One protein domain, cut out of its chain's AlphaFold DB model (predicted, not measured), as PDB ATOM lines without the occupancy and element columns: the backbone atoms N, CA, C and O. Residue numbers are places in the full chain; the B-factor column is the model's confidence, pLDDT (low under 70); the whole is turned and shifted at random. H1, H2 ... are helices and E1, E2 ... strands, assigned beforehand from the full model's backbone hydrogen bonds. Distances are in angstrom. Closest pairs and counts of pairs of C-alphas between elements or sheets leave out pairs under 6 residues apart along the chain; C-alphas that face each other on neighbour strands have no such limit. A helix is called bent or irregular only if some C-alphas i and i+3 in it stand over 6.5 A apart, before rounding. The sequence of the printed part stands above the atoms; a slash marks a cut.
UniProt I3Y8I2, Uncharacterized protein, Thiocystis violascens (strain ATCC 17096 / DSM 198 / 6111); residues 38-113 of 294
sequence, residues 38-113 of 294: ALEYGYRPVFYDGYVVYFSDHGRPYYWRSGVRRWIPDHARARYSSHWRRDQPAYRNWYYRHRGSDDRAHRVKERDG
ATOM      1  N   ALA A  38     -36.655  63.966 -49.362       65.44
ATOM      2  CA  ALA A  38     -37.803  64.720 -48.883       65.44
ATOM      3  C   ALA A  38     -38.689  63.771 -48.065       65.44
ATOM      4  O   ALA A  38     -38.801  62.601 -48.420       65.44
ATOM      5  N   LEU A  39     -39.238  64.251 -46.946       76.44
ATOM      6  CA  LEU A  39     -40.082  63.481 -46.027       76.44
ATOM      7  C   LEU A  39     -41.196  62.765 -46.811       76.44
ATOM      8  O   LEU A  39     -42.267  63.320 -47.043       76.44
ATOM      9  N   GLU A  40     -40.936  61.536 -47.250       75.31
ATOM     10  CA  GLU A  40     -41.843  60.791 -48.108       75.31
ATOM     11  C   GLU A  40     -42.659  59.868 -47.210       75.31
ATOM     12  O   GLU A  40     -42.124  59.026 -46.485       75.31
ATOM     13  N   TYR A  41     -43.979  60.057 -47.217       81.75
ATOM     14  CA  TYR A  41     -44.934  59.269 -46.426       81.75
ATOM     15  C   TYR A  41     -44.799  59.413 -44.905       81.75
ATOM     16  O   TYR A  41     -45.150  58.501 -44.155       81.75
ATOM     17  N   GLY A  42     -44.299  60.560 -44.437       90.25
ATOM     18  CA  GLY A  42     -44.197  60.851 -43.006       90.25
ATOM     19  C   GLY A  42     -43.137  60.027 -42.271       90.25
ATOM     20  O   GLY A  42     -43.058  60.101 -41.048       90.25
ATOM     21  N   TYR A  43     -42.308  59.265 -42.992       94.00
ATOM     22  CA  TYR A  43     -41.126  58.630 -42.430       94.00
ATOM     23  C   TYR A  43     -39.886  59.456 -42.769       94.00
ATOM     24  O   TYR A  43     -39.633  59.783 -43.927       94.00
ATOM     25  N   ARG A  44     -39.093  59.790 -41.747       93.50
ATOM     26  CA  ARG A  44     -37.795  60.441 -41.921       93.50
ATOM     27  C   ARG A  44     -36.701  59.385 -41.776       93.50
ATOM     28  O   ARG A  44     -36.495  58.926 -40.651       93.50
ATOM     29  N   PRO A  45     -35.984  59.015 -42.850       93.69
ATOM     30  CA  PRO A  45     -34.900  58.055 -42.730       93.69
ATOM     31  C   PRO A  45     -33.813  58.586 -41.797       93.69
ATOM     32  O   PRO A  45     -33.451  59.766 -41.813       93.69
ATOM     33  N   VAL A  46     -33.307  57.687 -40.959       94.88
ATOM     34  CA  VAL A  46     -32.193  57.945 -40.051       94.88
ATOM     35  C   VAL A  46     -30.925  57.341 -40.625       94.88
ATOM     36  O   VAL A  46     -30.954  56.291 -41.264       94.88
ATOM     37  N   PHE A  47     -29.808  58.020 -40.385       95.62
ATOM     38  CA  PHE A  47     -28.514  57.653 -40.938       95.62
ATOM     39  C   PHE A  47     -27.556  57.212 -39.827       95.62
ATOM     40  O   PHE A  47     -27.644  57.691 -38.689       95.62
ATOM     41  N   TYR A  48     -26.653  56.293 -40.151       96.06
ATOM     42  CA  TYR A  48     -25.527  55.876 -39.319       96.06
ATOM     43  C   TYR A  48     -24.280  55.888 -40.199       96.06
ATOM     44  O   TYR A  48     -24.236  55.165 -41.189       96.06
ATOM     45  N   ASP A  49     -23.304  56.739 -39.868       94.88
ATOM     46  CA  ASP A  49     -22.066  56.889 -40.650       94.88
ATOM     47  C   ASP A  49     -22.328  57.215 -42.141       94.88
ATOM     48  O   ASP A  49     -21.725  56.654 -43.045       94.88
ATOM     49  N   GLY A  50     -23.331  58.061 -42.409       93.25
ATOM     50  CA  GLY A  50     -23.751  58.424 -43.771       93.25
ATOM     51  C   GLY A  50     -24.625  57.390 -44.494       93.25
ATOM     52  O   GLY A  50     -25.171  57.698 -45.550       93.25
ATOM     53  N   TYR A  51     -24.840  56.199 -43.927       94.75
ATOM     54  CA  TYR A  51     -25.682  55.157 -44.526       94.75
ATOM     55  C   TYR A  51     -27.110  55.188 -43.989       94.75
ATOM     56  O   TYR A  51     -27.325  55.389 -42.794       94.75
ATOM     57  N   VAL A  52     -28.090  54.925 -44.858       94.62
ATOM     58  CA  VAL A  52     -29.494  54.753 -44.454       94.62
ATOM     59  C   VAL A  52     -29.619  53.527 -43.552       94.62
ATOM     60  O   VAL A  52     -29.159  52.431 -43.887       94.62
ATOM     61  N   VAL A  53     -30.264  53.714 -42.406       96.38
ATOM     62  CA  VAL A  53     -30.538  52.640 -41.457       96.38
ATOM     63  C   VAL A  53     -31.888  52.012 -41.768       96.38
ATOM     64  O   VAL A  53     -32.929  52.670 -41.791       96.38
ATOM     65  N   TYR A  54     -31.850  50.702 -41.942       96.44
ATOM     66  CA  TYR A  54     -32.997  49.825 -42.053       96.44
ATOM     67  C   TYR A  54     -33.231  49.122 -40.719       96.44
ATOM     68  O   TYR A  54     -32.338  48.984 -39.884       96.44
ATOM     69  N   PHE A  55     -34.446  48.640 -40.525       97.12
ATOM     70  CA  PHE A  55     -34.853  47.892 -39.348       97.12
ATOM     71  C   PHE A  55     -35.342  46.512 -39.766       97.12
ATOM     72  O   PHE A  55     -36.083  46.370 -40.741       97.12
ATOM     73  N   SER A  56     -34.922  45.488 -39.022       96.38
ATOM     74  CA  SER A  56     -35.487  44.145 -39.160       96.38
ATOM     75  C   SER A  56     -36.923  44.099 -38.635       96.38
ATOM     76  O   SER A  56     -37.383  45.025 -37.966       96.38
ATOM     77  N   ASP A  57     -37.616  42.979 -38.842       94.12
ATOM     78  CA  ASP A  57     -38.972  42.778 -38.312       94.12
ATOM     79  C   ASP A  57     -39.049  42.888 -36.779       94.12
ATOM     80  O   ASP A  57     -40.088  43.248 -36.229       94.12
ATOM     81  N   HIS A  58     -37.926  42.649 -36.093       95.94
ATOM     82  CA  HIS A  58     -37.777  42.787 -34.641       95.94
ATOM     83  C   HIS A  58     -37.263  44.170 -34.202       95.94
ATOM     84  O   HIS A  58     -36.895  44.346 -33.041       95.94
ATOM     85  N   GLY A  59     -37.166  45.143 -35.112       96.69
ATOM     86  CA  GLY A  59     -36.665  46.486 -34.807       96.69
ATOM     87  C   GLY A  59     -35.161  46.561 -34.545       96.69
ATOM     88  O   GLY A  59     -34.690  47.532 -33.950       96.69
ATOM     89  N   ARG A  60     -34.384  45.547 -34.958       97.69
ATOM     90  CA  ARG A  60     -32.918  45.608 -34.875       97.69
ATOM     91  C   ARG A  60     -32.392  46.436 -36.052       97.69
ATOM     92  O   ARG A  60     -32.667  46.062 -37.195       97.69
ATOM     93  N   PRO A  61     -31.660  47.530 -35.802       97.94
ATOM     94  CA  PRO A  61     -31.178  48.392 -36.867       97.94
ATOM     95  C   PRO A  61     -29.949  47.800 -37.570       97.94
ATOM     96  O   PRO A  61     -29.026  47.288 -36.926       97.94
ATOM     97  N   TYR A  62     -29.927  47.904 -38.892       97.75
ATOM     98  CA  TYR A  62     -28.823  47.507 -39.760       97.75
ATOM     99  C   TYR A  62     -28.697  48.482 -40.934       97.75
ATOM    100  O   TYR A  62     -29.615  49.241 -41.224       97.75
ATOM    101  N   TYR A  63     -27.570  48.463 -41.625       96.38
ATOM    102  CA  TYR A  63     -27.348  49.239 -42.843       96.38
ATOM    103  C   TYR A  63     -26.613  48.381 -43.874       96.38
ATOM    104  O   TYR A  63     -26.073  47.319 -43.549       96.38
ATOM    105  N   TRP A  64     -26.619  48.817 -45.127       94.75
ATOM    106  CA  TRP A  64     -25.879  48.163 -46.202       94.75
ATOM    107  C   TRP A  64     -24.616  48.957 -46.508       94.75
ATOM    108  O   TRP A  64     -24.678  50.164 -46.729       94.75
ATOM    109  N   ARG A  65     -23.471  48.275 -46.536       92.88
ATOM    110  CA  ARG A  65     -22.191  48.851 -46.960       92.88
ATOM    111  C   ARG A  65     -21.522  47.883 -47.918       92.88
ATOM    112  O   ARG A  65     -21.283  46.734 -47.553       92.88
ATOM    113  N   SER A  66     -21.260  48.343 -49.140       91.88
ATOM    114  CA  SER A  66     -20.645  47.533 -50.202       91.88
ATOM    115  C   SER A  66     -21.401  46.220 -50.468       91.88
ATOM    116  O   SER A  66     -20.796  45.161 -50.580       91.88
ATOM    117  N   GLY A  67     -22.739  46.269 -50.479       90.94
ATOM    118  CA  GLY A  67     -23.589  45.089 -50.686       90.94
ATOM    119  C   GLY A  67     -23.651  44.111 -49.505       90.94
ATOM    120  O   GLY A  67     -24.350  43.107 -49.590       90.94
ATOM    121  N   VAL A  68     -22.977  44.394 -48.384       93.00
ATOM    122  CA  VAL A  68     -23.019  43.560 -47.176       93.00
ATOM    123  C   VAL A  68     -23.896  44.217 -46.118       93.00
ATOM    124  O   VAL A  68     -23.732  45.394 -45.783       93.00
ATOM    125  N   ARG A  69     -24.816  43.436 -45.549       96.06
ATOM    126  CA  ARG A  69     -25.632  43.856 -44.408       96.06
ATOM    127  C   ARG A  69     -24.774  43.910 -43.146       96.06
ATOM    128  O   ARG A  69     -24.276  42.878 -42.697       96.06
ATOM    129  N   ARG A  70     -24.658  45.086 -42.530       97.38
ATOM    130  CA  ARG A  70     -23.968  45.295 -41.250       97.38
ATOM    131  C   ARG A  70     -24.946  45.745 -40.173       97.38
ATOM    132  O   ARG A  70     -25.802  46.592 -40.406       97.38
ATOM    133  N   TRP A  71     -24.818  45.174 -38.982       98.00
ATOM    134  CA  TRP A  71     -25.624  45.560 -37.825       98.00
ATOM    135  C   TRP A  71     -25.033  46.792 -37.147       98.00
ATOM    136  O   TRP A  71     -23.813  46.924 -37.056       98.00
ATOM    137  N   ILE A  72     -25.893  47.679 -36.641       97.69
ATOM    138  CA  ILE A  72     -25.421  48.812 -35.841       97.69
ATOM    139  C   ILE A  72     -24.919  48.290 -34.479       97.69
ATOM    140  O   ILE A  72     -25.642  47.505 -33.838       97.69
ATOM    141  N   PRO A  73     -23.722  48.723 -34.026       97.50
ATOM    142  CA  PRO A  73     -23.165  48.355 -32.727       97.50
ATOM    143  C   PRO A  73     -24.102  48.669 -31.559       97.50
ATOM    144  O   PRO A  73     -24.884  49.623 -31.599       97.50
ATOM    145  N   ASP A  74     -23.990  47.888 -30.484       97.25
ATOM    146  CA  ASP A  74     -24.899  47.973 -29.335       97.25
ATOM    147  C   ASP A  74     -24.916  49.367 -28.690       97.25
ATOM    148  O   ASP A  74     -25.993  49.884 -28.395       97.25
ATOM    149  N   HIS A  75     -23.754  50.023 -28.572       97.00
ATOM    150  CA  HIS A  75     -23.637  51.358 -27.970       97.00
ATOM    151  C   HIS A  75     -24.429  52.441 -28.725       97.00
ATOM    152  O   HIS A  75     -24.882  53.410 -28.120       97.00
ATOM    153  N   ALA A  76     -24.646  52.279 -30.034       96.25
ATOM    154  CA  ALA A  76     -25.415  53.220 -30.845       96.25
ATOM    155  C   ALA A  76     -26.898  52.826 -30.964       96.25
ATOM    156  O   ALA A  76     -27.739  53.647 -31.343       96.25
ATOM    157  N   ARG A  77     -27.255  51.580 -30.621       96.06
ATOM    158  CA  ARG A  77     -28.576  50.994 -30.896       96.06
ATOM    159  C   ARG A  77     -29.721  51.697 -30.165       96.06
ATOM    160  O   ARG A  77     -30.796  51.834 -30.747       96.06
ATOM    161  N   ALA A  78     -29.506  52.181 -28.940       96.25
ATOM    162  CA  ALA A  78     -30.557  52.780 -28.106       96.25
ATOM    163  C   ALA A  78     -31.303  53.937 -28.805       96.25
ATOM    164  O   ALA A  78     -32.538  54.020 -28.755       96.25
ATOM    165  N   ARG A  79     -30.566  54.785 -29.535       96.00
ATOM    166  CA  ARG A  79     -31.125  55.899 -30.314       96.00
ATOM    167  C   ARG A  79     -32.059  55.405 -31.424       96.00
ATOM    168  O   ARG A  79     -33.168  55.912 -31.573       96.00
ATOM    169  N   TYR A  80     -31.630  54.394 -32.174       96.94
ATOM    170  CA  TYR A  80     -32.390  53.839 -33.296       96.94
ATOM    171  C   TYR A  80     -33.589  53.010 -32.834       96.94
ATOM    172  O   TYR A  80     -34.651  53.080 -33.445       96.94
ATOM    173  N   SER A  81     -33.465  52.276 -31.726       95.25
ATOM    174  CA  SER A  81     -34.586  51.527 -31.150       95.25
ATOM    175  C   SER A  81     -35.720  52.444 -30.694       95.25
ATOM    176  O   SER A  81     -36.888  52.098 -30.863       95.25
ATOM    177  N   SER A  82     -35.396  53.625 -30.163       96.00
ATOM    178  CA  SER A  82     -36.404  54.624 -29.791       96.00
ATOM    179  C   SER A  82     -37.127  55.184 -31.021       96.00
ATOM    180  O   SER A  82     -38.351  55.299 -31.011       96.00
ATOM    181  N   HIS A  83     -36.389  55.459 -32.104       96.06
ATOM    182  CA  HIS A  83     -36.969  55.875 -33.385       96.06
ATOM    183  C   HIS A  83     -37.888  54.796 -33.974       96.06
ATOM    184  O   HIS A  83     -39.033  55.086 -34.301       96.06
ATOM    185  N   TRP A  84     -37.440  53.537 -34.004       96.25
ATOM    186  CA  TRP A  84     -38.251  52.408 -34.465       96.25
ATOM    187  C   TRP A  84     -39.590  52.312 -33.737       96.25
ATOM    188  O   TRP A  84     -40.631  52.224 -34.375       96.25
ATOM    189  N   ARG A  85     -39.583  52.362 -32.399       96.81
ATOM    190  CA  ARG A  85     -40.812  52.215 -31.601       96.81
ATOM    191  C   ARG A  85     -41.854  53.287 -31.913       96.81
ATOM    192  O   ARG A  85     -43.043  52.993 -31.863       96.81
ATOM    193  N   ARG A  86     -41.418  54.510 -32.217       97.06
ATOM    194  CA  ARG A  86     -42.312  55.624 -32.551       97.06
ATOM    195  C   ARG A  86     -42.766  55.582 -34.010       97.06
ATOM    196  O   ARG A  86     -43.932  55.836 -34.287       97.06
ATOM    197  N   ASP A  87     -41.857  55.239 -34.917       96.38
ATOM    198  CA  ASP A  87     -42.015  55.476 -36.354       96.38
ATOM    199  C   ASP A  87     -42.219  54.169 -37.166       96.38
ATOM    200  O   ASP A  87     -42.261  54.196 -38.396       96.38
ATOM    201  N   GLN A  88     -42.396  53.012 -36.504       96.00
ATOM    202  CA  GLN A  88     -42.526  51.682 -37.132       96.00
ATOM    203  C   GLN A  88     -43.595  51.594 -38.243       96.00
ATOM    204  O   GLN A  88     -43.284  51.037 -39.302       96.00
ATOM    205  N   PRO A  89     -44.844  52.077 -38.066       96.12
ATOM    206  CA  PRO A  89     -45.852  51.982 -39.124       96.12
ATOM    207  C   PRO A  89     -45.461  52.782 -40.373       96.12
ATOM    208  O   PRO A  89     -45.588  52.283 -41.493       96.12
ATOM    209  N   ALA A  90     -44.921  53.988 -40.175       95.56
ATOM    210  CA  ALA A  90     -44.444  54.846 -41.255       95.56
ATOM    211  C   ALA A  90     -43.238  54.213 -41.968       95.56
ATOM    212  O   ALA A  90     -43.223  54.142 -43.198       95.56
ATOM    213  N   TYR A  91     -42.287  53.651 -41.209       95.69
ATOM    214  CA  TYR A  91     -41.163  52.904 -41.773       95.69
ATOM    215  C   TYR A  91     -41.632  51.742 -42.642       95.69
ATOM    216  O   TYR A  91     -41.120  51.578 -43.741       95.69
ATOM    217  N   ARG A  92     -42.585  50.919 -42.181       94.56
ATOM    218  CA  ARG A  92     -43.046  49.754 -42.954       94.56
ATOM    219  C   ARG A  92     -43.610  50.181 -44.304       94.56
ATOM    220  O   ARG A  92     -43.240  49.602 -45.322       94.56
ATOM    221  N   ASN A  93     -44.438  51.223 -44.322       93.88
ATOM    222  CA  ASN A  93     -44.990  51.771 -45.561       93.88
ATOM    223  C   ASN A  93     -43.893  52.295 -46.495       93.88
ATOM    224  O   ASN A  93     -43.897  51.970 -47.682       93.88
ATOM    225  N   TRP A  94     -42.937  53.058 -45.955       93.94
ATOM    226  CA  TRP A  94     -41.785  53.553 -46.708       93.94
ATOM    227  C   TRP A  94     -40.940  52.395 -47.269       93.94
ATOM    228  O   TRP A  94     -40.648  52.361 -48.464       93.94
ATOM    229  N   TYR A  95     -40.635  51.399 -46.437       93.00
ATOM    230  CA  TYR A  95     -39.819  50.238 -46.774       93.00
ATOM    231  C   TYR A  95     -40.453  49.384 -47.874       93.00
ATOM    232  O   TYR A  95     -39.778  49.066 -48.845       93.00
ATOM    233  N   TYR A  96     -41.745  49.046 -47.792       91.31
ATOM    234  CA  TYR A  96     -42.394  48.226 -48.828       91.31
ATOM    235  C   TYR A  96     -42.452  48.908 -50.196       91.31
ATOM    236  O   TYR A  96     -42.376  48.221 -51.213       91.31
ATOM    237  N   ARG A  97     -42.554  50.242 -50.234       89.69
ATOM    238  CA  ARG A  97     -42.533  50.997 -51.493       89.69
ATOM    239  C   ARG A  97     -41.143  51.026 -52.127       89.69
ATOM    240  O   ARG A  97     -41.033  50.829 -53.331       89.69
ATOM    241  N   HIS A  98     -40.094  51.207 -51.324       86.50
ATOM    242  CA  HIS A  98     -38.722  51.368 -51.826       86.50
ATOM    243  C   HIS A  98     -37.974  50.045 -52.023       86.50
ATOM    244  O   HIS A  98     -37.117  49.936 -52.891       86.50
ATOM    245  N   ARG A  99     -38.324  48.987 -51.283       80.75
ATOM    246  CA  ARG A  99     -37.672  47.669 -51.395       80.75
ATOM    247  C   ARG A  99     -37.833  47.028 -52.783       80.75
ATOM    248  O   ARG A  99     -37.054  46.158 -53.159       80.75
ATOM    249  N   GLY A 100     -38.848  47.435 -53.546       63.62
ATOM    250  CA  GLY A 100     -39.172  46.849 -54.846       63.62
ATOM    251  C   GLY A 100     -38.124  47.061 -55.946       63.62
ATOM    252  O   GLY A 100     -38.075  46.229 -56.856       63.62
ATOM    253  N   SER A 101     -37.303  48.118 -55.883       58.22
ATOM    254  CA  SER A 101     -36.294  48.411 -56.916       58.22
ATOM    255  C   SER A 101     -34.969  47.690 -56.667       58.22
ATOM    256  O   SER A 101     -34.452  47.029 -57.567       58.22
ATOM    257  N   ASP A 102     -34.456  47.742 -55.439       59.03
ATOM    258  CA  ASP A 102     -33.050  47.405 -55.185       59.03
ATOM    259  C   ASP A 102     -32.842  45.901 -54.942       59.03
ATOM    260  O   ASP A 102     -31.896  45.302 -55.460       59.03
ATOM    261  N   ASP A 103     -33.782  45.233 -54.258       53.06
ATOM    262  CA  ASP A 103     -33.706  43.781 -54.029       53.06
ATOM    263  C   ASP A 103     -33.841  42.985 -55.346       53.06
ATOM    264  O   ASP A 103     -33.324  41.868 -55.457       53.06
ATOM    265  N   ARG A 104     -34.503  43.539 -56.378       46.12
ATOM    266  CA  ARG A 104     -34.596  42.885 -57.698       46.12
ATOM    267  C   ARG A 104     -33.252  42.877 -58.419       46.12
ATOM    268  O   ARG A 104     -32.899  41.848 -58.988       46.12
ATOM    269  N   ALA A 105     -32.491  43.969 -58.359       48.16
ATOM    270  CA  ALA A 105     -31.199  44.061 -59.036       48.16
ATOM    271  C   ALA A 105     -30.177  43.059 -58.468       48.16
ATOM    272  O   ALA A 105     -29.439  42.425 -59.225       48.16
ATOM    273  N   HIS A 106     -30.180  42.845 -57.150       49.94
ATOM    274  CA  HIS A 106     -29.272  41.887 -56.514       49.94
ATOM    275  C   HIS A 106     -29.717  40.429 -56.679       49.94
ATOM    276  O   HIS A 106     -28.877  39.555 -56.897       49.94
ATOM    277  N   ARG A 107     -31.027  40.145 -56.646       45.81
ATOM    278  CA  ARG A 107     -31.532  38.765 -56.748       45.81
ATOM    279  C   ARG A 107     -31.495  38.199 -58.170       45.81
ATOM    280  O   ARG A 107     -31.388  36.984 -58.331       45.81
ATOM    281  N   VAL A 108     -31.588  39.045 -59.198       46.56
ATOM    282  CA  VAL A 108     -31.550  38.588 -60.599       46.56
ATOM    283  C   VAL A 108     -30.175  38.010 -60.954       46.56
ATOM    284  O   VAL A 108     -30.117  36.938 -61.551       46.56
ATOM    285  N   LYS A 109     -29.072  38.596 -60.464       49.47
ATOM    286  CA  LYS A 109     -27.723  38.057 -60.725       49.47
ATOM    287  C   LYS A 109     -27.479  36.662 -60.142       49.47
ATOM    288  O   LYS A 109     -26.715  35.893 -60.715       49.47
ATOM    289  N   GLU A 110     -28.135  36.301 -59.043       44.72
ATOM    290  CA  GLU A 110     -27.933  34.986 -58.425       44.72
ATOM    291  C   GLU A 110     -28.741  33.876 -59.123       44.72
ATOM    292  O   GLU A 110     -28.348  32.708 -59.112       44.72
ATOM    293  N   ARG A 111     -29.855  34.219 -59.789       44.94
ATOM    294  CA  ARG A 111     -30.695  33.223 -60.474       44.94
ATOM    295  C   ARG A 111     -30.154  32.826 -61.849       44.94
ATOM    296  O   ARG A 111     -30.356  31.677 -62.243       44.94
ATOM    297  N   ASP A 112     -29.419  33.720 -62.506       52.91
ATOM    298  CA  ASP A 112     -28.784  33.456 -63.805       52.91
ATOM    299  C   ASP A 112     -27.442  32.712 -63.666       52.91
ATOM    300  O   ASP A 112     -26.949  32.121 -64.620       52.91
ATOM    301  N   GLY A 113     -26.905  32.618 -62.442       48.91
ATOM    302  CA  GLY A 113     -25.819  31.705 -62.075       48.91
ATOM    303  C   GLY A 113     -26.256  30.245 -61.900       48.91
ATOM    304  O   GLY A 113     -25.445  29.402 -61.502       48.91
TER     305      GLY A 113
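This is residues 38 to 113 of the 294 residues of an uncharacterized protein of Thiocystis violascens (strain ATCC 17096 / DSM 198 / 6111) (UniProt I3Y8I2). A small three-stranded sheet has H1a, the first arm of bent helix H1, packed across one face as a second layer; beyond a corner the longer arm H1b grazes the sheet, and residues 98 to 105 and 107 to 113 stick out. The 76 printed residues hold a meander, antiparallel neighbours E1, E2, E3 in order, then H1: mixed class. It is only just compact, close to loose, radius of gyration of the C-alphas 13.4 A, spanning 41 by 28 by 23 A.

Find E1, residues 51 to 55, from C-alpha 51 at (-25.682, 55.157, -44.526); E2 is 61 to 65, E3 68 to 71. H1, residues 74 to 112, assigned as one helix by hydrogen bonds, is bent: C-alphas 86 and 89 are 8.3 A apart. H1a, 74 to 86, spans 19.3 A and is irregular, C-alphas 75 and 78 being 7.1 A apart; H1b, 89 to 112, spans 35.3 A and ends with C-alpha 112 at (-28.784, 33.456, -63.805).

Hairpin E1 and E2 has N 54 and O 62 at 2.8 A; hairpin E2 and E3, N 63 and O 70 at 2.8 A. H1a's height over the sheet is 9.3 A; its closest C-alphas to E2 are Tyr 80 and Pro 61, 6.6 A. O i to N i+4 pairs within hydrogen-bond range are 6 of 9 in H1a, 12 of 20 in H1b.

The printed part has no cut; its links are tight. Residues 38 and 100 to 113 are under pLDDT 70.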